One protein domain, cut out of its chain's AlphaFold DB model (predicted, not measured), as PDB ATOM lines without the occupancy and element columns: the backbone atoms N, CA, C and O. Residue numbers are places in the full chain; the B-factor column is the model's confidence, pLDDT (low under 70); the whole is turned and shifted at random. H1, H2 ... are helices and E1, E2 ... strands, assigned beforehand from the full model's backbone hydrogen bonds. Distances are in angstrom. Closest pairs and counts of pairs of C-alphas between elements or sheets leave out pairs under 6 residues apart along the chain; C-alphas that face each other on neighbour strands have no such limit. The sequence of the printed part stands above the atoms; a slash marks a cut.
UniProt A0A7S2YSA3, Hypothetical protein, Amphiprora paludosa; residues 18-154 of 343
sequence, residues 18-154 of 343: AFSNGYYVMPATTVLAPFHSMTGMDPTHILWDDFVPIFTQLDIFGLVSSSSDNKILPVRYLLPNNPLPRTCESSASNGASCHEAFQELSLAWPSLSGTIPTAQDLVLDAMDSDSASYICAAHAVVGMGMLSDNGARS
ATOM      1  N   ALA A  18      27.445 -11.895  29.069       68.31
ATOM      2  CA  ALA A  18      28.607 -11.014  29.151       68.31
ATOM      3  C   ALA A  18      29.944 -11.765  29.016       68.31
ATOM      4  O   ALA A  18      30.922 -11.164  28.591       68.31
ATOM      5  N   PHE A  19      29.991 -13.065  29.328       70.31
ATOM      6  CA  PHE A  19      31.185 -13.900  29.168       70.31
ATOM      7  C   PHE A  19      31.293 -14.564  27.788       70.31
ATOM      8  O   PHE A  19      32.066 -15.506  27.631       70.31
ATOM      9  N   SER A  20      30.547 -14.101  26.776       73.44
ATOM     10  CA  SER A  20      30.628 -14.647  25.409       73.44
ATOM     11  C   SER A  20      32.048 -14.611  24.835       73.44
ATOM     12  O   SER A  20      32.405 -15.480  24.047       73.44
ATOM     13  N   ASN A  21      32.858 -13.645  25.281       73.81
ATOM     14  CA  ASN A  21      34.246 -13.457  24.856       73.81
ATOM     15  C   ASN A  21      35.254 -14.060  25.861       73.81
ATOM     16  O   ASN A  21      36.447 -13.785  25.792       73.81
ATOM     17  N   GLY A  22      34.783 -14.875  26.814       76.50
ATOM     18  CA  GLY A  22      35.595 -15.505  27.858       76.50
ATOM     19  C   GLY A  22      35.847 -14.627  29.091       76.50
ATOM     20  O   GLY A  22      35.240 -13.569  29.274       76.50
ATOM     21  N   TYR A  23      36.731 -15.104  29.970       81.62
ATOM     22  CA  TYR A  23      37.245 -14.403  31.153       81.62
ATOM     23  C   TYR A  23      38.633 -14.938  31.521       81.62
ATOM     24  O   TYR A  23      38.952 -16.100  31.263       81.62
ATOM     25  N   TYR A  24      39.448 -14.104  32.161       81.00
ATOM     26  CA  TYR A  24      40.737 -14.519  32.708       81.00
ATOM     27  C   TYR A  24      40.551 -15.132  34.092       81.00
ATOM     28  O   TYR A  24      39.878 -14.557  34.942       81.00
ATOM     29  N   VAL A  25      41.158 -16.290  34.341       85.25
ATOM     30  CA  VAL A  25      41.155 -16.922  35.666       85.25
ATOM     31  C   VAL A  25      42.465 -16.606  36.362       85.25
ATOM     32  O   VAL A  25      43.533 -16.968  35.871       85.25
ATOM     33  N   MET A  26      42.388 -15.941  37.510       85.25
ATOM     34  CA  MET A  26      43.567 -15.737  38.346       85.25
ATOM     35  C   MET A  26      43.970 -17.024  39.071       85.25
ATOM     36  O   MET A  26      43.115 -17.875  39.336       85.25
ATOM     37  N   PRO A  27      45.257 -17.164  39.443       89.50
ATOM     38  CA  PRO A  27      45.692 -18.232  40.332       89.50
ATOM     39  C   PRO A  27      44.810 -18.310  41.584       89.50
ATOM     40  O   PRO A  27      44.420 -17.284  42.139       89.50
ATOM     41  N   ALA A  28      44.524 -19.524  42.059       89.50
ATOM     42  CA  ALA A  28      43.670 -19.730  43.235       89.50
ATOM     43  C   ALA A  28      44.230 -19.076  44.515       89.50
ATOM     44  O   ALA A  28      43.476 -18.766  45.436       89.50
ATOM     45  N   THR A  29      45.543 -18.847  44.552       89.50
ATOM     46  CA  THR A  29      46.254 -18.158  45.631       89.50
ATOM     47  C   THR A  29      46.189 -16.633  45.530       89.50
ATOM     48  O   THR A  29      46.625 -15.945  46.445       89.50
ATOM     49  N   THR A  30      45.665 -16.057  44.450       88.50
ATOM     50  CA  THR A  30      45.533 -14.601  44.340       88.50
ATOM     51  C   THR A  30      44.272 -14.128  45.055       88.50
ATOM     52  O   THR A  30      43.174 -14.626  44.798       88.50
ATOM     53  N   VAL A  31      44.425 -13.129  45.921       88.31
ATOM     54  CA  VAL A  31      43.323 -12.457  46.612       88.31
ATOM     55  C   VAL A  31      43.237 -11.021  46.118       88.31
ATOM     56  O   VAL A  31      44.185 -10.252  46.277       88.31
ATOM     57  N   LEU A  32      42.092 -10.644  45.552       86.12
ATOM     58  CA  LEU A  32      41.820  -9.242  45.234       86.12
ATOM     59  C   LEU A  32      41.459  -8.477  46.506       86.12
ATOM     60  O   LEU A  32      40.533  -8.879  47.216       86.12
ATOM     61  N   ALA A  33      42.145  -7.366  46.764       84.06
ATOM     62  CA  ALA A  33      41.850  -6.496  47.899       84.06
ATOM     63  C   ALA A  33      41.707  -5.036  47.446       84.06
ATOM     64  O   ALA A  33      42.632  -4.503  46.833       84.06
ATOM     65  N   PRO A  34      40.580  -4.360  47.718       79.00
ATOM     66  CA  PRO A  34      40.421  -2.963  47.365       79.00
ATOM     67  C   PRO A  34      41.287  -2.086  48.269       79.00
ATOM     68  O   PRO A  34      41.380  -2.320  49.475       79.00
ATOM     69  N   PHE A  35      41.851  -1.029  47.696       76.38
ATOM     70  CA  PHE A  35      42.444   0.065  48.462       76.38
ATOM     71  C   PHE A  35      41.873   1.404  47.995       76.38
ATOM     72  O   PHE A  35      41.282   1.505  46.916       76.38
ATOM     73  N   HIS A  36      41.982   2.425  48.839       68.94
ATOM     74  CA  HIS A  36      41.187   3.635  48.689       68.94
ATOM     75  C   HIS A  36      42.007   4.805  48.153       68.94
ATOM     76  O   HIS A  36      41.681   5.372  47.106       68.94
ATOM     77  N   SER A  37      43.061   5.184  48.868       64.81
ATOM     78  CA  SER A  37      43.728   6.462  48.649       64.81
ATOM     79  C   SER A  37      45.162   6.310  48.185       64.81
ATOM     80  O   SER A  37      45.538   7.001  47.244       64.81
ATOM     81  N   MET A  38      45.961   5.452  48.818       67.75
ATOM     82  CA  MET A  38      47.423   5.577  48.836       67.75
ATOM     83  C   MET A  38      47.829   7.051  48.893       67.75
ATOM     84  O   MET A  38      48.364   7.630  47.943       67.75
ATOM     85  N   THR A  39      47.432   7.708  49.986       67.19
ATOM     86  CA  THR A  39      47.799   9.108  50.207       67.19
ATOM     87  C   THR A  39      49.305   9.190  50.428       67.19
ATOM     88  O   THR A  39      49.824   8.660  51.403       67.19
ATOM     89  N   GLY A  40      49.994   9.842  49.495       60.34
ATOM     90  CA  GLY A  40      51.452   9.877  49.397       60.34
ATOM     91  C   GLY A  40      52.124  11.020  50.122       60.34
ATOM     92  O   GLY A  40      53.277  11.311  49.834       60.34
ATOM     93  N   MET A  41      51.398  11.728  50.985       64.75
ATOM     94  CA  MET A  41      51.985  12.845  51.724       64.75
ATOM     95  C   MET A  41      52.927  12.375  52.824       64.75
ATOM     96  O   MET A  41      53.930  13.036  53.071       64.75
ATOM     97  N   ASP A  42      52.589  11.268  53.485       68.88
ATOM     98  CA  ASP A  42      53.431  10.651  54.498       68.88
ATOM     99  C   ASP A  42      53.110   9.145  54.647       68.88
ATOM    100  O   ASP A  42      52.008   8.706  54.294       68.88
ATOM    101  N   PRO A  43      54.056   8.336  55.161       71.94
ATOM    102  CA  PRO A  43      53.875   6.891  55.341       71.94
ATOM    103  C   PRO A  43      52.715   6.512  56.271       71.94
ATOM    104  O   PRO A  43      52.140   5.430  56.138       71.94
ATOM    105  N   THR A  44      52.351   7.393  57.205       74.19
ATOM    106  CA  THR A  44      51.259   7.173  58.163       74.19
ATOM    107  C   THR A  44      49.941   7.023  57.433       74.19
ATOM    108  O   THR A  44      49.189   6.083  57.683       74.19
ATOM    109  N   HIS A  45      49.692   7.906  56.473       75.50
ATOM    110  CA  HIS A  45      48.503   7.867  55.645       75.50
ATOM    111  C   HIS A  45      48.389   6.578  54.824       75.50
ATOM    112  O   HIS A  45      47.318   5.982  54.797       75.50
ATOM    113  N   ILE A  46      49.476   6.093  54.219       77.56
ATOM    114  CA  ILE A  46      49.469   4.805  53.496       77.56
ATOM    115  C   ILE A  46      49.156   3.656  54.458       77.56
ATOM    116  O   ILE A  46      48.347   2.771  54.167       77.56
ATOM    117  N   LEU A  47      49.779   3.671  55.635       80.50
ATOM    118  CA  LEU A  47      49.584   2.618  56.610       80.50
ATOM    119  C   LEU A  47      48.143   2.592  57.148       80.50
ATOM    120  O   LEU A  47      47.518   1.535  57.215       80.50
ATOM    121  N   TRP A  48      47.614   3.751  57.529       77.94
ATOM    122  CA  TRP A  48      46.324   3.874  58.197       77.94
ATOM    123  C   TRP A  48      45.135   3.848  57.238       77.94
ATOM    124  O   TRP A  48      44.123   3.218  57.543       77.94
ATOM    125  N   ASP A  49      45.255   4.501  56.082       75.69
ATOM    126  CA  ASP A  49      44.145   4.669  55.141       75.69
ATOM    127  C   ASP A  49      44.045   3.486  54.165       75.69
ATOM    128  O   ASP A  49      42.978   3.259  53.589       75.69
ATOM    129  N   ASP A  50      45.123   2.706  54.001       79.69
ATOM    130  CA  ASP A  50      45.176   1.604  53.035       79.69
ATOM    131  C   ASP A  50      45.607   0.267  53.663       79.69
ATOM    132  O   ASP A  50      44.858  -0.709  53.583       79.69
ATOM    133  N   PHE A  51      46.742   0.189  54.365       84.62
ATOM    134  CA  PHE A  51      47.271  -1.111  54.818       84.62
ATOM    135  C   PHE A  51      46.467  -1.722  55.971       84.62
ATOM    136  O   PHE A  51      46.062  -2.881  55.885       84.62
ATOM    137  N   VAL A  52      46.190  -0.968  57.039       85.25
ATOM    138  CA  VAL A  52      45.356  -1.435  58.162       85.25
ATOM    139  C   VAL A  52      43.965  -1.886  57.677       85.25
ATOM    140  O   VAL A  52      43.504  -2.956  58.098       85.25
ATOM    141  N   PRO A  53      43.282  -1.154  56.775       83.31
ATOM    142  CA  PRO A  53      42.005  -1.582  56.208       83.31
ATOM    143  C   PRO A  53      42.098  -2.868  55.385       83.31
ATOM    144  O   PRO A  53      41.265  -3.755  55.588       83.31
ATOM    145  N   ILE A  54      43.105  -2.998  54.509       85.69
ATOM    146  CA  ILE A  54      43.352  -4.226  53.734       85.69
ATOM    147  C   ILE A  54      43.611  -5.394  54.689       85.69
ATOM    148  O   ILE A  54      42.988  -6.448  54.564       85.69
ATOM    149  N   PHE A  55      44.468  -5.195  55.692       89.06
ATOM    150  CA  PHE A  55      44.829  -6.226  56.661       89.06
ATOM    151  C   PHE A  55      43.595  -6.698  57.410       89.06
ATOM    152  O   PHE A  55      43.353  -7.893  57.511       89.06
ATOM    153  N   THR A  56      42.789  -5.756  57.897       87.25
ATOM    154  CA  THR A  56      41.590  -6.066  58.676       87.25
ATOM    155  C   THR A  56      40.598  -6.887  57.856       87.25
ATOM    156  O   THR A  56      40.014  -7.829  58.382       87.25
ATOM    157  N   GLN A  57      40.418  -6.571  56.569       87.12
ATOM    158  CA  GLN A  57      39.556  -7.362  55.687       87.12
ATOM    159  C   GLN A  57      40.092  -8.781  55.512       87.12
ATOM    160  O   GLN A  57      39.359  -9.745  55.702       87.12
ATOM    161  N   LEU A  58      41.377  -8.911  55.188       88.56
ATOM    162  CA  LEU A  58      42.001 -10.211  54.987       88.56
ATOM    163  C   LEU A  58      41.986 -11.050  56.279       88.56
ATOM    164  O   LEU A  58      41.714 -12.246  56.219       88.56
ATOM    165  N   ASP A  59      42.240 -10.440  57.440       89.38
ATOM    166  CA  ASP A  59      42.283 -11.087  58.761       89.38
ATOM    167  C   ASP A  59      40.920 -11.685  59.128       89.38
ATOM    168  O   ASP A  59      40.841 -12.846  59.523       89.38
ATOM    169  N   ILE A  60      39.832 -10.937  58.901       87.31
ATOM    170  CA  ILE A  60      38.455 -11.396  59.161       87.31
ATOM    171  C   ILE A  60      38.124 -12.682  58.388       87.31
ATOM    172  O   ILE A  60      37.409 -13.539  58.907       87.31
ATOM    173  N   PHE A  61      38.655 -12.834  57.174       88.25
ATOM    174  CA  PHE A  61      38.439 -14.017  56.336       88.25
ATOM    175  C   PHE A  61      39.560 -15.064  56.446       88.25
ATOM    176  O   PHE A  61      39.548 -16.049  55.713       88.25
ATOM    177  N   GLY A  62      40.532 -14.877  57.346       88.31
ATOM    178  CA  GLY A  62      41.647 -15.811  57.537       88.31
ATOM    179  C   GLY A  62      42.668 -15.831  56.393       88.31
ATOM    180  O   GLY A  62      43.430 -16.788  56.270       88.31
ATOM    181  N   LEU A  63      42.715 -14.781  55.570       88.88
ATOM    182  CA  LEU A  63      43.549 -14.674  54.364       88.88
ATOM    183  C   LEU A  63      44.947 -14.073  54.619       88.88
ATOM    184  O   LEU A  63      45.727 -13.948  53.681       88.88
ATOM    185  N   VAL A  64      45.258 -13.704  55.867       85.06
ATOM    186  CA  VAL A  64      46.540 -13.106  56.315       85.06
ATOM    187  C   VAL A  64      47.552 -14.151  56.804       85.06
ATOM    188  O   VAL A  64      48.736 -13.850  56.972       85.06
ATOM    189  N   SER A  65      47.109 -15.379  57.083       71.50
ATOM    190  CA  SER A  65      47.927 -16.361  57.800       71.50
ATOM    191  C   SER A  65      49.232 -16.681  57.070       71.50
ATOM    192  O   SER A  65      49.254 -16.899  55.865       71.50
ATOM    193  N   SER A  66      50.319 -16.815  57.830       55.62
ATOM    194  CA  SER A  66      51.655 -17.178  57.324       55.62
ATOM    195  C   SER A  66      51.736 -18.561  56.660       55.62
ATOM    196  O   SER A  66      52.774 -18.910  56.119       55.62
ATOM    197  N   SER A  67      50.674 -19.365  56.752       57.88
ATOM    198  CA  SER A  67      50.515 -20.636  56.040       57.88
ATOM    199  C   SER A  67      49.768 -20.501  54.712       57.88
ATOM    200  O   SER A  67      49.662 -21.478  53.982       57.88
ATOM    201  N   SER A  68      49.176 -19.338  54.432       62.81
ATOM    202  CA  SER A  68      48.510 -19.088  53.163       62.81
ATOM    203  C   SER A  68      49.531 -18.524  52.186       62.81
ATOM    204  O   SER A  68      50.036 -17.423  52.391       62.81
ATOM    205  N   ASP A  69      49.799 -19.251  51.102       78.19
ATOM    206  CA  ASP A  69      50.569 -18.779  49.937       78.19
ATOM    207  C   ASP A  69      49.826 -17.667  49.162       78.19
ATOM    208  O   ASP A  69      49.998 -17.494  47.952       78.19
ATOM    209  N   ASN A  70      48.944 -16.936  49.851       86.81
ATOM    210  CA  ASN A  70      48.070 -15.947  49.268       86.81
ATOM    211  C   ASN A  70      48.886 -14.736  48.818       86.81
ATOM    212  O   ASN A  70      49.602 -14.108  49.604       86.81
ATOM    213  N   LYS A  71      48.730 -14.385  47.544       87.00
ATOM    214  CA  LYS A  71      49.281 -13.168  46.951       87.00
ATOM    215  C   LYS A  71      48.191 -12.116  46.923       87.00
ATOM    216  O   LYS A  71      47.141 -12.333  46.316       87.00
ATOM    217  N   ILE A  72      48.430 -10.994  47.589       86.00
ATOM    218  CA  ILE A  72      47.466  -9.901  47.618       86.00
ATOM    219  C   ILE A  72      47.678  -9.071  46.362       86.00
ATOM    220  O   ILE A  72      48.770  -8.559  46.134       86.00
ATOM    221  N   LEU A  73      46.633  -8.947  45.549       82.12
ATOM    222  CA  LEU A  73      46.607  -8.036  44.416       82.12
ATOM    223  C   LEU A  73      45.751  -6.827  44.809       82.12
ATOM    224  O   LEU A  73      44.520  -6.954  44.863       82.12
ATOM    225  N   PRO A  74      46.365  -5.672  45.128       79.69
ATOM    226  CA  PRO A  74      45.610  -4.485  45.482       79.69
ATOM    227  C   PRO A  74      44.918  -3.944  44.233       79.69
ATOM    228  O   PRO A  74      45.556  -3.715  43.207       79.69
ATOM    229  N   VAL A  75      43.611  -3.723  44.317       75.69
ATOM    230  CA  VAL A  75      42.792  -3.229  43.209       75.69
ATOM    231  C   VAL A  75      42.317  -1.824  43.542       75.69
ATOM    232  O   VAL A  75      41.598  -1.619  44.523       75.69
ATOM    233  N   ARG A  76      42.688  -0.850  42.707       73.06
ATOM    234  CA  ARG A  76      42.170   0.519  42.801       73.06
ATOM    235  C   ARG A  76      41.043   0.742  41.810       73.06
ATOM    236  O   ARG A  76      41.100   0.267  40.680       73.06
ATOM    237  N   TYR A  77      40.071   1.563  42.193       64.25
ATOM    238  CA  TYR A  77      39.169   2.175  41.225       64.25
ATOM    239  C   TYR A  77      39.839   3.382  40.555       64.25
ATOM    240  O   TYR A  77      40.341   4.281  41.236       64.25
ATOM    241  N   LEU A  78      39.810   3.419  39.221       59.84
ATOM    242  CA  LEU A  78      40.208   4.594  38.451       59.84
ATOM    243  C   LEU A  78      39.107   5.641  38.587       59.84
ATOM    244  O   LEU A  78      37.964   5.373  38.234       59.84
ATOM    245  N   LEU A  79      39.431   6.840  39.064       59.88
ATOM    246  CA  LEU A  79      38.494   7.959  39.023       59.88
ATOM    247  C   LEU A  79      38.668   8.677  37.687       59.88
ATOM    248  O   LEU A  79      39.603   9.476  37.559       59.88
ATOM    249  N   PRO A  80      37.803   8.419  36.683       51.94
ATOM    250  CA  PRO A  80      37.910   9.103  35.411       51.94
ATOM    251  C   PRO A  80      37.762  10.601  35.681       51.94
ATOM    252  O   PRO A  80      36.728  11.067  36.164       51.94
ATOM    253  N   ASN A  81      38.817  11.353  35.374       55.47
ATOM    254  CA  ASN A  81      38.880  12.818  35.365       55.47
ATOM    255  C   ASN A  81      39.219  13.542  36.679       55.47
ATOM    256  O   ASN A  81      39.291  14.766  36.645       55.47
ATOM    257  N   ASN A  82      39.434  12.870  37.817       59.53
ATOM    258  CA  ASN A  82      39.915  13.544  39.035       59.53
ATOM    259  C   ASN A  82      40.696  12.573  39.934       59.53
ATOM    260  O   ASN A  82      40.048  11.829  40.680       59.53
ATOM    261  N   PRO A  83      42.045  12.592  39.936       61.72
ATOM    262  CA  PRO A  83      42.777  11.922  40.997       61.72
ATOM    263  C   PRO A  83      42.328  12.513  42.330       61.72
ATOM    264  O   PRO A  83      42.009  13.703  42.448       61.72
ATOM    265  N   LEU A  84      42.269  11.660  43.341       64.81
ATOM    266  CA  LEU A  84      41.991  12.127  44.684       64.81
ATOM    267  C   LEU A  84      43.105  13.086  45.109       64.81
ATOM    268  O   LEU A  84      44.273  12.868  44.769       64.81
ATOM    269  N   PRO A  85      42.771  14.175  45.820       61.44
ATOM    270  CA  PRO A  85      43.804  15.043  46.350       61.44
ATOM    271  C   PRO A  85      44.760  14.197  47.194       61.44
ATOM    272  O   PRO A  85      44.321  13.298  47.909       61.44
ATOM    273  N   ARG A  86      46.061  14.501  47.113       68.12
ATOM    274  CA  ARG A  86      47.097  13.931  47.991       68.12
ATOM    275  C   ARG A  86      47.406  12.445  47.774       68.12
ATOM    276  O   ARG A  86      48.192  11.884  48.524       68.12
ATOM    277  N   THR A  87      46.876  11.813  46.729       74.06
ATOM    278  CA  THR A  87      47.276  10.440  46.362       74.06
ATOM    279  C   THR A  87      48.595  10.413  45.609       74.06
ATOM    280  O   THR A  87      48.984  11.448  45.061       74.06
ATOM    281  N   CYS A  88      49.249   9.252  45.517       74.88
ATOM    282  CA  CYS A  88      50.528   9.082  44.806       74.88
ATOM    283  C   CYS A  88      50.551   9.715  43.404       74.88
ATOM    284  O   CYS A  88      51.564  10.224  42.954       74.88
ATOM    285  N   GLU A  89      49.410   9.741  42.720       74.75
ATOM    286  CA  GLU A  89      49.295  10.215  41.333       74.75
ATOM    287  C   GLU A  89      48.968  11.704  41.203       74.75
ATOM    288  O   GLU A  89      48.886  12.239  40.102       74.75
ATOM    289  N   SER A  90      48.723  12.389  42.320       73.69
ATOM    290  CA  SER A  90      48.325  13.800  42.286       73.69
ATOM    291  C   SER A  90      49.487  14.737  41.928       73.69
ATOM    292  O   SER A  90      49.244  15.856  41.481       73.69
ATOM    293  N   SER A  91      50.739  14.296  42.102       74.06
ATOM    294  CA  SER A  91      51.947  14.982  41.627       74.06
ATOM    295  C   SER A  91      53.142  14.021  41.563       74.06
ATOM    296  O   SER A  91      53.158  13.016  42.270       74.06
ATOM    297  N   ALA A  92      54.178  14.354  40.786       77.94
ATOM    298  CA  ALA A  92      55.420  13.569  40.744       77.94
ATOM    299  C   ALA A  92      56.106  13.467  42.122       77.94
ATOM    300  O   ALA A  92      56.636  12.416  42.469       77.94
ATOM    301  N   SER A  93      56.043  14.538  42.926       78.44
ATOM    302  CA  SER A  93      56.560  14.540  44.301       78.44
ATOM    303  C   SER A  93      55.828  13.523  45.175       78.44
ATOM    304  O   SER A  93      56.470  12.747  45.871       78.44
ATOM    305  N   ASN A  94      54.494  13.480  45.098       75.25
ATOM    306  CA  ASN A  94      53.697  12.519  45.866       75.25
ATOM    307  C   ASN A  94      53.944  11.081  45.391       75.25
ATOM    308  O   ASN A  94      53.913  10.159  46.199       75.25
ATOM    309  N   GLY A  95      54.213  10.888  44.097       77.81
ATOM    310  CA  GLY A  95      54.575   9.586  43.540       77.81
ATOM    311  C   GLY A  95      55.892   9.064  44.111       77.81
ATOM    312  O   GLY A  95      55.952   7.912  44.533       77.81
ATOM    313  N   ALA A  96      56.916   9.920  44.190       78.12
ATOM    314  CA  ALA A  96      58.205   9.569  44.787       78.12
ATOM    315  C   ALA A  96      58.075   9.238  46.283       78.12
ATOM    316  O   ALA A  96      58.525   8.176  46.706       78.12
ATOM    317  N   SER A  97      57.389  10.087  47.057       76.94
ATOM    318  CA  SER A  97      57.158   9.858  48.490       76.94
ATOM    319  C   SER A  97      56.346   8.589  48.758       76.94
ATOM    320  O   SER A  97      56.659   7.837  49.678       76.94
ATOM    321  N   CYS A  98      55.343   8.294  47.924       78.00
ATOM    322  CA  CYS A  98      54.660   7.009  47.995       78.00
ATOM    323  C   CYS A  98      55.607   5.845  47.741       78.00
ATOM    324  O   CYS A  98      55.536   4.859  48.464       78.00
ATOM    325  N   HIS A  99      56.436   5.929  46.694       79.56
ATOM    326  CA  HIS A  99      57.344   4.851  46.300       79.56
ATOM    327  C   HIS A  99      58.281   4.463  47.426       79.56
ATOM    328  O   HIS A  99      58.360   3.286  47.768       79.56
ATOM    329  N   GLU A 100      58.898   5.459  48.046       78.56
ATOM    330  CA  GLU A 100      59.750   5.278  49.211       78.56
ATOM    331  C   GLU A 100      58.987   4.618  50.370       78.56
ATOM    332  O   GLU A 100      59.364   3.542  50.833       78.56
ATOM    333  N   ALA A 101      57.839   5.180  50.761       76.94
ATOM    334  CA  ALA A 101      57.037   4.654  51.863       76.94
ATOM    335  C   ALA A 101      56.514   3.226  51.605       76.94
ATOM    336  O   ALA A 101      56.533   2.375  52.492       76.94
ATOM    337  N   PHE A 102      56.053   2.931  50.388       78.38
ATOM    338  CA  PHE A 102      55.577   1.600  50.017       78.38
ATOM    339  C   PHE A 102      56.726   0.597  49.973       78.38
ATOM    340  O   PHE A 102      56.547  -0.538  50.403       78.38
ATOM    341  N   GLN A 103      57.905   1.000  49.495       78.88
ATOM    342  CA  GLN A 103      59.085   0.144  49.497       78.88
ATOM    343  C   GLN A 103      59.450  -0.262  50.928       78.88
ATOM    344  O   GLN A 103      59.599  -1.456  51.189       78.88
ATOM    345  N   GLU A 104      59.499   0.684  51.866       76.56
ATOM    346  CA  GLU A 104      59.755   0.383  53.278       76.56
ATOM    347  C   GLU A 104      58.672  -0.513  53.895       76.56
ATOM    348  O   GLU A 104      58.980  -1.514  54.546       76.56
ATOM    349  N   LEU A 105      57.396  -0.208  53.648       75.75
ATOM    350  CA  LEU A 105      56.276  -0.972  54.203       75.75
ATOM    351  C   LEU A 105      56.127  -2.365  53.574       75.75
ATOM    352  O   LEU A 105      55.682  -3.297  54.245       75.75
ATOM    353  N   SER A 106      56.524  -2.544  52.312       75.94
ATOM    354  CA  SER A 106      56.485  -3.838  51.619       75.94
ATOM    355  C   SER A 106      57.433  -4.862  52.247       75.94
ATOM    356  O   SER A 106      57.127  -6.055  52.253       75.94
ATOM    357  N   LEU A 107      58.526  -4.409  52.879       74.62
ATOM    358  CA  LEU A 107      59.405  -5.271  53.679       74.62
ATOM    359  C   LEU A 107      58.657  -5.881  54.872       74.62
ATOM    360  O   LEU A 107      58.899  -7.027  55.246       74.62
ATOM    361  N   ALA A 108      57.718  -5.132  55.450       75.75
ATOM    362  CA  ALA A 108      56.882  -5.583  56.556       75.75
ATOM    363  C   ALA A 108      55.643  -6.374  56.096       75.75
ATOM    364  O   ALA A 108      54.960  -6.992  56.918       75.75
ATOM    365  N   TRP A 109      55.354  -6.403  54.792       81.62
ATOM    366  CA  TRP A 109      54.234  -7.149  54.222       81.62
ATOM    367  C   TRP A 109      54.586  -7.787  52.867       81.62
ATOM    368  O   TRP A 109      54.122  -7.339  51.817       81.62
ATOM    369  N   PRO A 110      55.328  -8.907  52.870       77.12
ATOM    370  CA  PRO A 110      55.822  -9.535  51.643       77.12
ATOM    371  C   PRO A 110      54.724  -9.948  50.652       77.12
ATOM    372  O   PRO A 110      54.945  -9.937  49.446       77.12
ATOM    373  N   SER A 111      53.519 -10.281  51.130       76.25
ATOM    374  CA  SER A 111      52.379 -10.645  50.272       76.25
ATOM    375  C   SER A 111      51.840  -9.492  49.412       76.25
ATOM    376  O   SER A 111      51.051  -9.761  48.509       76.25
ATOM    377  N   LEU A 112      52.250  -8.244  49.681       73.12
ATOM    378  CA  LEU A 112      51.991  -7.055  48.857       73.12
ATOM    379  C   LEU A 112      53.099  -6.803  47.811       73.12
ATOM    380  O   LEU A 112      53.149  -5.721  47.230       73.12
ATOM    381  N   SER A 113      54.001  -7.768  47.571       56.69
ATOM    382  CA  SER A 113      55.159  -7.599  46.683       56.69
ATOM    383  C   SER A 113      54.766  -7.108  45.286       56.69
ATOM    384  O   SER A 113      54.047  -7.802  44.562       56.69
ATOM    385  N   GLY A 114      55.301  -5.954  44.886       61.28
ATOM    386  CA  GLY A 114      55.090  -5.365  43.569       61.28
ATOM    387  C   GLY A 114      55.486  -3.891  43.520       61.28
ATOM    388  O   GLY A 114      55.934  -3.313  44.511       61.28
ATOM    389  N   THR A 115      55.316  -3.287  42.347       59.31
ATOM    390  CA  THR A 115      55.225  -1.833  42.199       59.31
ATOM    391  C   THR A 115      53.991  -1.329  42.943       59.31
ATOM    392  O   THR A 115      53.002  -2.057  43.063       59.31
ATOM    393  N   ILE A 116      54.034  -0.088  43.444       63.66
ATOM    394  CA  ILE A 116      52.816   0.588  43.910       63.66
ATOM    395  C   ILE A 116      51.794   0.454  42.799       63.66
ATOM    396  O   ILE A 116      52.097   0.909  41.703       63.66
ATOM    397  N   PRO A 117      50.614  -0.123  43.045       61.69
ATOM    398  CA  PRO A 117      49.565  -0.082  42.055       61.69
ATOM    399  C   PRO A 117      49.127   1.376  41.913       61.69
ATOM    400  O   PRO A 117      48.341   1.894  42.709       61.69
ATOM    401  N   THR A 118      49.658   2.082  40.921       61.81
ATOM    402  CA  THR A 118      49.025   3.307  40.445       61.81
ATOM    403  C   THR A 118      47.748   2.933  39.694       61.81
ATOM    404  O   THR A 118      47.503   1.776  39.340       61.81
ATOM    405  N   ALA A 119      46.899   3.919  39.436       59.25
ATOM    406  CA  ALA A 119      45.756   3.759  38.551       59.25
ATOM    407  C   ALA A 119      46.223   3.343  37.135       59.25
ATOM    408  O   ALA A 119      45.481   2.681  36.418       59.25
ATOM    409  N   GLN A 120      47.458   3.674  36.735       58.59
ATOM    410  CA  GLN A 120      48.027   3.222  35.462       58.59
ATOM    411  C   GLN A 120      48.556   1.776  35.507       58.59
ATOM    412  O   GLN A 120      48.565   1.113  34.476       58.59
ATOM    413  N   ASP A 121      48.950   1.260  36.675       57.31
ATOM    414  CA  ASP A 121      49.529  -0.091  36.797       57.31
ATOM    415  C   ASP A 121      48.479  -1.207  36.797       57.31
ATOM    416  O   ASP A 121      48.799  -2.367  36.544       57.31
ATOM    417  N   LEU A 122      47.213  -0.868  37.062       58.41
ATOM    418  CA  LEU A 122      46.090  -1.803  36.985       58.41
ATOM    419  C   LEU A 122      45.282  -1.632  35.689       58.41
ATOM    420  O   LEU A 122      44.059  -1.789  35.680       58.41
ATOM    421  N   VAL A 123      45.954  -1.292  34.589       55.09
ATOM    422  CA  VAL A 123      45.354  -1.376  33.256       55.09
ATOM    423  C   VAL A 123      45.484  -2.817  32.779       55.09
ATOM    424  O   VAL A 123      46.566  -3.311  32.473       55.09
ATOM    425  N   LEU A 124      44.353  -3.511  32.734       56.38
ATOM    426  CA  LEU A 124      44.255  -4.788  32.041       56.38
ATOM    427  C   LEU A 124      44.198  -4.484  30.548       56.38
ATOM    428  O   LEU A 124      43.115  -4.294  29.994       56.38
ATOM    429  N   ASP A 125      45.366  -4.381  29.917       51.16
ATOM    430  CA  ASP A 125      45.453  -4.219  28.471       51.16
ATOM    431  C   ASP A 125      44.959  -5.502  27.795       51.16
ATOM    432  O   ASP A 125      45.653  -6.514  27.674       51.16
ATOM    433  N   ALA A 126      43.703  -5.439  27.370       53.34
ATOM    434  CA  ALA A 126      43.103  -6.322  26.393       53.34
ATOM    435  C   ALA A 126      43.928  -6.235  25.097       53.34
ATOM    436  O   ALA A 126      43.736  -5.321  24.299       53.34
ATOM    437  N   MET A 127      44.884  -7.154  24.902       53.22
ATOM    438  CA  MET A 127      45.780  -7.133  23.732       53.22
ATOM    439  C   MET A 127      45.044  -7.291  22.392       53.22
ATOM    440  O   MET A 127      45.607  -6.940  21.361       53.22
ATOM    441  N   ASP A 128      43.787  -7.745  22.412       57.19
ATOM    442  CA  ASP A 128      42.916  -7.848  21.241       57.19
ATOM    443  C   ASP A 128      41.520  -7.275  21.520       57.19
ATOM    444  O   ASP A 128      40.984  -7.413  22.623       57.19
ATOM    445  N   SER A 129      40.875  -6.706  20.494       56.38
ATOM    446  CA  SER A 129      39.479  -6.231  20.560       56.38
ATOM    447  C   SER A 129      38.460  -7.340  20.862       56.38
ATOM    448  O   SER A 129      37.347  -7.041  21.290       56.38
ATOM    449  N   ASP A 130      38.856  -8.602  20.669       58.38
ATOM    450  CA  ASP A 130      38.080  -9.808  20.993       58.38
ATOM    451  C   ASP A 130      38.417 -10.400  22.374       58.38
ATOM    452  O   ASP A 130      37.860 -11.427  22.765       58.38
ATOM    453  N   SER A 131      39.327  -9.784  23.133       60.78
ATOM    454  CA  SER A 131      39.762 -10.329  24.419       60.78
ATOM    455  C   SER A 131      38.769 -10.058  25.553       60.78
ATOM    456  O   SER A 131      37.989  -9.101  25.561       60.78
ATOM    457  N   ALA A 132      38.770 -10.964  26.528       65.31
ATOM    458  CA  ALA A 132      37.851 -10.940  27.648       65.31
ATOM    459  C   ALA A 132      38.063  -9.715  28.552       65.31
ATOM    460  O   ALA A 132      39.134  -9.527  29.117       65.31
ATOM    461  N   SER A 133      37.012  -8.933  28.800       70.50
ATOM    462  CA  SER A 133      37.074  -7.771  29.707       70.50
ATOM    463  C   SER A 133      36.873  -8.123  31.189       70.50
ATOM    464  O   SER A 133      36.667  -7.233  32.015       70.50
ATOM    465  N   TYR A 134      36.867  -9.412  31.537       76.12
ATOM    466  CA  TYR A 134      36.484  -9.886  32.864       76.12
ATOM    467  C   TYR A 134      37.545 -10.785  33.483       76.12
ATOM    468  O   TYR A 134      38.165 -11.603  32.802       76.12
ATOM    469  N   ILE A 135      37.684 -10.675  34.804       77.88
ATOM    470  CA  ILE A 135      38.527 -11.549  35.612       77.88
ATOM    471  C   ILE A 135      37.658 -12.347  36.582       77.88
ATOM    472  O   ILE A 135      36.782 -11.803  37.254       77.88
ATOM    473  N   CYS A 136      37.952 -13.637  36.689       83.31
ATOM    474  CA  CYS A 136      37.471 -14.527  37.727       83.31
ATOM    475  C   CYS A 136      38.588 -14.763  38.754       83.31
ATOM    476  O   CYS A 136      39.669 -15.252  38.418       83.31
ATOM    477  N   ALA A 137      38.310 -14.435  40.014       85.81
ATOM    478  CA  ALA A 137      39.182 -14.703  41.152       85.81
ATOM    479  C   ALA A 137      38.537 -15.761  42.049       85.81
ATOM    480  O   ALA A 137      37.329 -15.705  42.280       85.81
ATOM    481  N   ALA A 138      39.328 -16.688  42.592       87.25
ATOM    482  CA  ALA A 138      38.834 -17.611  43.615       87.25
ATOM    483  C   ALA A 138      38.521 -16.879  44.933       87.25
ATOM    484  O   ALA A 138      37.589 -17.250  45.644       87.25
ATOM    485  N   HIS A 139      39.277 -15.815  45.225       88.31
ATOM    486  CA  HIS A 139      39.151 -15.029  46.442       88.31
ATOM    487  C   HIS A 139      39.160 -13.533  46.126       88.31
ATOM    488  O   HIS A 139      40.003 -13.026  45.384       88.31
ATOM    489  N   ALA A 140      38.229 -12.815  46.740       85.94
ATOM    490  CA  ALA A 140      38.203 -11.365  46.770       85.94
ATOM    491  C   ALA A 140      37.625 -10.927  48.114       85.94
ATOM    492  O   ALA A 140      36.675 -11.536  48.609       85.94
ATOM    493  N   VAL A 141      38.186  -9.870  48.692       84.62
ATOM    494  CA  VAL A 141      37.588  -9.193  49.842       84.62
ATOM    495  C   VAL A 141      36.929  -7.906  49.370       84.62
ATOM    496  O   VAL A 141      37.426  -7.230  48.475       84.62
ATOM    497  N   VAL A 142      35.761  -7.596  49.926       76.12
ATOM    498  CA  VAL A 142      35.021  -6.366  49.629       76.12
ATOM    499  C   VAL A 142      34.481  -5.780  50.923       76.12
ATOM    500  O   VAL A 142      34.071  -6.507  51.826       76.12
ATOM    501  N   GLY A 143      34.451  -4.454  50.994       66.19
ATOM    502  CA  GLY A 143      33.955  -3.722  52.151       66.19
ATOM    503  C   GLY A 143      34.927  -2.646  52.607       66.19
ATOM    504  O   GLY A 143      36.104  -2.650  52.267       66.19
ATOM    505  N   MET A 144      34.413  -1.687  53.366       60.03
ATOM    506  CA  MET A 144      35.249  -0.672  53.990       60.03
ATOM    507  C   MET A 144      35.855  -1.306  55.242       60.03
ATOM    508  O   MET A 144      35.112  -1.710  56.137       60.03
ATOM    509  N   GLY A 145      37.181  -1.462  55.274       60.66
ATOM    510  CA  GLY A 145      37.903  -1.889  56.473       60.66
ATOM    511  C   GLY A 145      37.788  -0.846  57.592       60.66
ATOM    512  O   GLY A 145      36.789  -0.138  57.713       60.66
ATOM    513  N   MET A 146      38.820  -0.710  58.425       64.12
ATOM    514  CA  MET A 146      38.909   0.484  59.273       64.12
ATOM    515  C   MET A 146      38.867   1.717  58.357       64.12
ATOM    516  O   MET A 146      39.572   1.762  57.362       64.12
ATOM    517  N   LEU A 147      37.967   2.665  58.598       55.56
ATOM    518  CA  LEU A 147      37.974   3.913  57.840       55.56
ATOM    519  C   LEU A 147      38.845   4.891  58.607       55.56
ATOM    520  O   LEU A 147      38.753   4.955  59.826       55.56
ATOM    521  N   SER A 148      39.679   5.656  57.922       56.56
ATOM    522  CA  SER A 148      40.292   6.828  58.531       56.56
ATOM    523  C   SER A 148      39.334   8.018  58.506       56.56
ATOM    524  O   SER A 148      38.225   7.946  57.960       56.56
ATOM    525  N   ASP A 149      39.748   9.126  59.109       52.53
ATOM    526  CA  ASP A 149      39.102  10.438  58.989       52.53
ATOM    527  C   ASP A 149      38.902  10.869  57.520       52.53
ATOM    528  O   ASP A 149      37.992  11.641  57.214       52.53
ATOM    529  N   ASN A 150      39.668  10.286  56.589       52.09
ATOM    530  CA  ASN A 150      39.522  10.428  55.140       52.09
ATOM    531  C   ASN A 150      38.442   9.537  54.503       52.09
ATOM    532  O   ASN A 150      38.373   9.464  53.275       52.09
ATOM    533  N   GLY A 151      37.573   8.891  55.285       50.00
ATOM    534  CA  GLY A 151      36.427   8.143  54.769       50.00
ATOM    535  C   GLY A 151      35.477   8.998  53.916       50.00
ATOM    536  O   GLY A 151      35.624  10.214  53.788       50.00
ATOM    537  N   ALA A 152      34.439   8.363  53.360       47.81
ATOM    538  CA  ALA A 152      33.578   8.924  52.312       47.81
ATOM    539  C   ALA A 152      33.038  10.353  52.573       47.81
ATOM    540  O   ALA A 152      32.673  11.052  51.634       47.81
ATOM    541  N   ARG A 153      32.973  10.815  53.830       48.31
ATOM    542  CA  ARG A 153      32.445  12.131  54.227       48.31
ATOM    543  C   ARG A 153      33.493  13.160  54.673       48.31
ATOM    544  O   ARG A 153      33.067  14.198  55.179       48.31
ATOM    545  N   SER A 154      34.800  12.928  54.503       51.44
ATOM    546  CA  SER A 154      35.796  13.930  54.921       51.44
ATOM    547  C   SER A 154      35.609  15.255  54.175       51.44
ATOM    548  O   SER A 154      35.152  15.309  53.028       51.44
TER     549      SER A 154
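What this domain is: This is residues 18 to 154 of the 343 residues of the protein "Hypothetical protein" of Amphiprora paludosa (UniProt A0A7S2YSA3). With little regular structure, a small parallel two-strand sheet, E1 and E2, lies near the middle, H2 packs on it, and H3 touches residues 43 to 47 of H2; long loops wind round, and H1 lies far out. The printed part has 137 residues, 49 in H1, E1, H2, E2, H3 in chain order; it is mixed and compact, radius of gyration of the C-alphas 15.6 A, spans 44 by 39 by 29 A.

Where its parts are: E1 is residues 30 to 34, 13.1 A; E2, 71 to 75, 12.4 A. H2, residues 43 to 60, 24.2 A, begins at C-alpha (53.875, 6.891, 55.341). H3, residues 92 to 108, 24.9 A, ends at (56.882, -5.583, 56.556). H1 is residues 18 to 21, 7.5 A.

How they stand to each other: N 31 of E1 and O 71 of E2 are 2.9 A apart, within hydrogen-bond range. H2 touches H3 at a steep tilt of 45 degrees, closest C-alphas Pro 43 and Ala 101, 5.2 A. O i to N i+4 pairs within range: H2 12 of 14, H3 11 of 13; H1 is too short.

The domain as a whole: The printed part has no cut. E2 to H3 is a long link. 53 residues are under pLDDT 70.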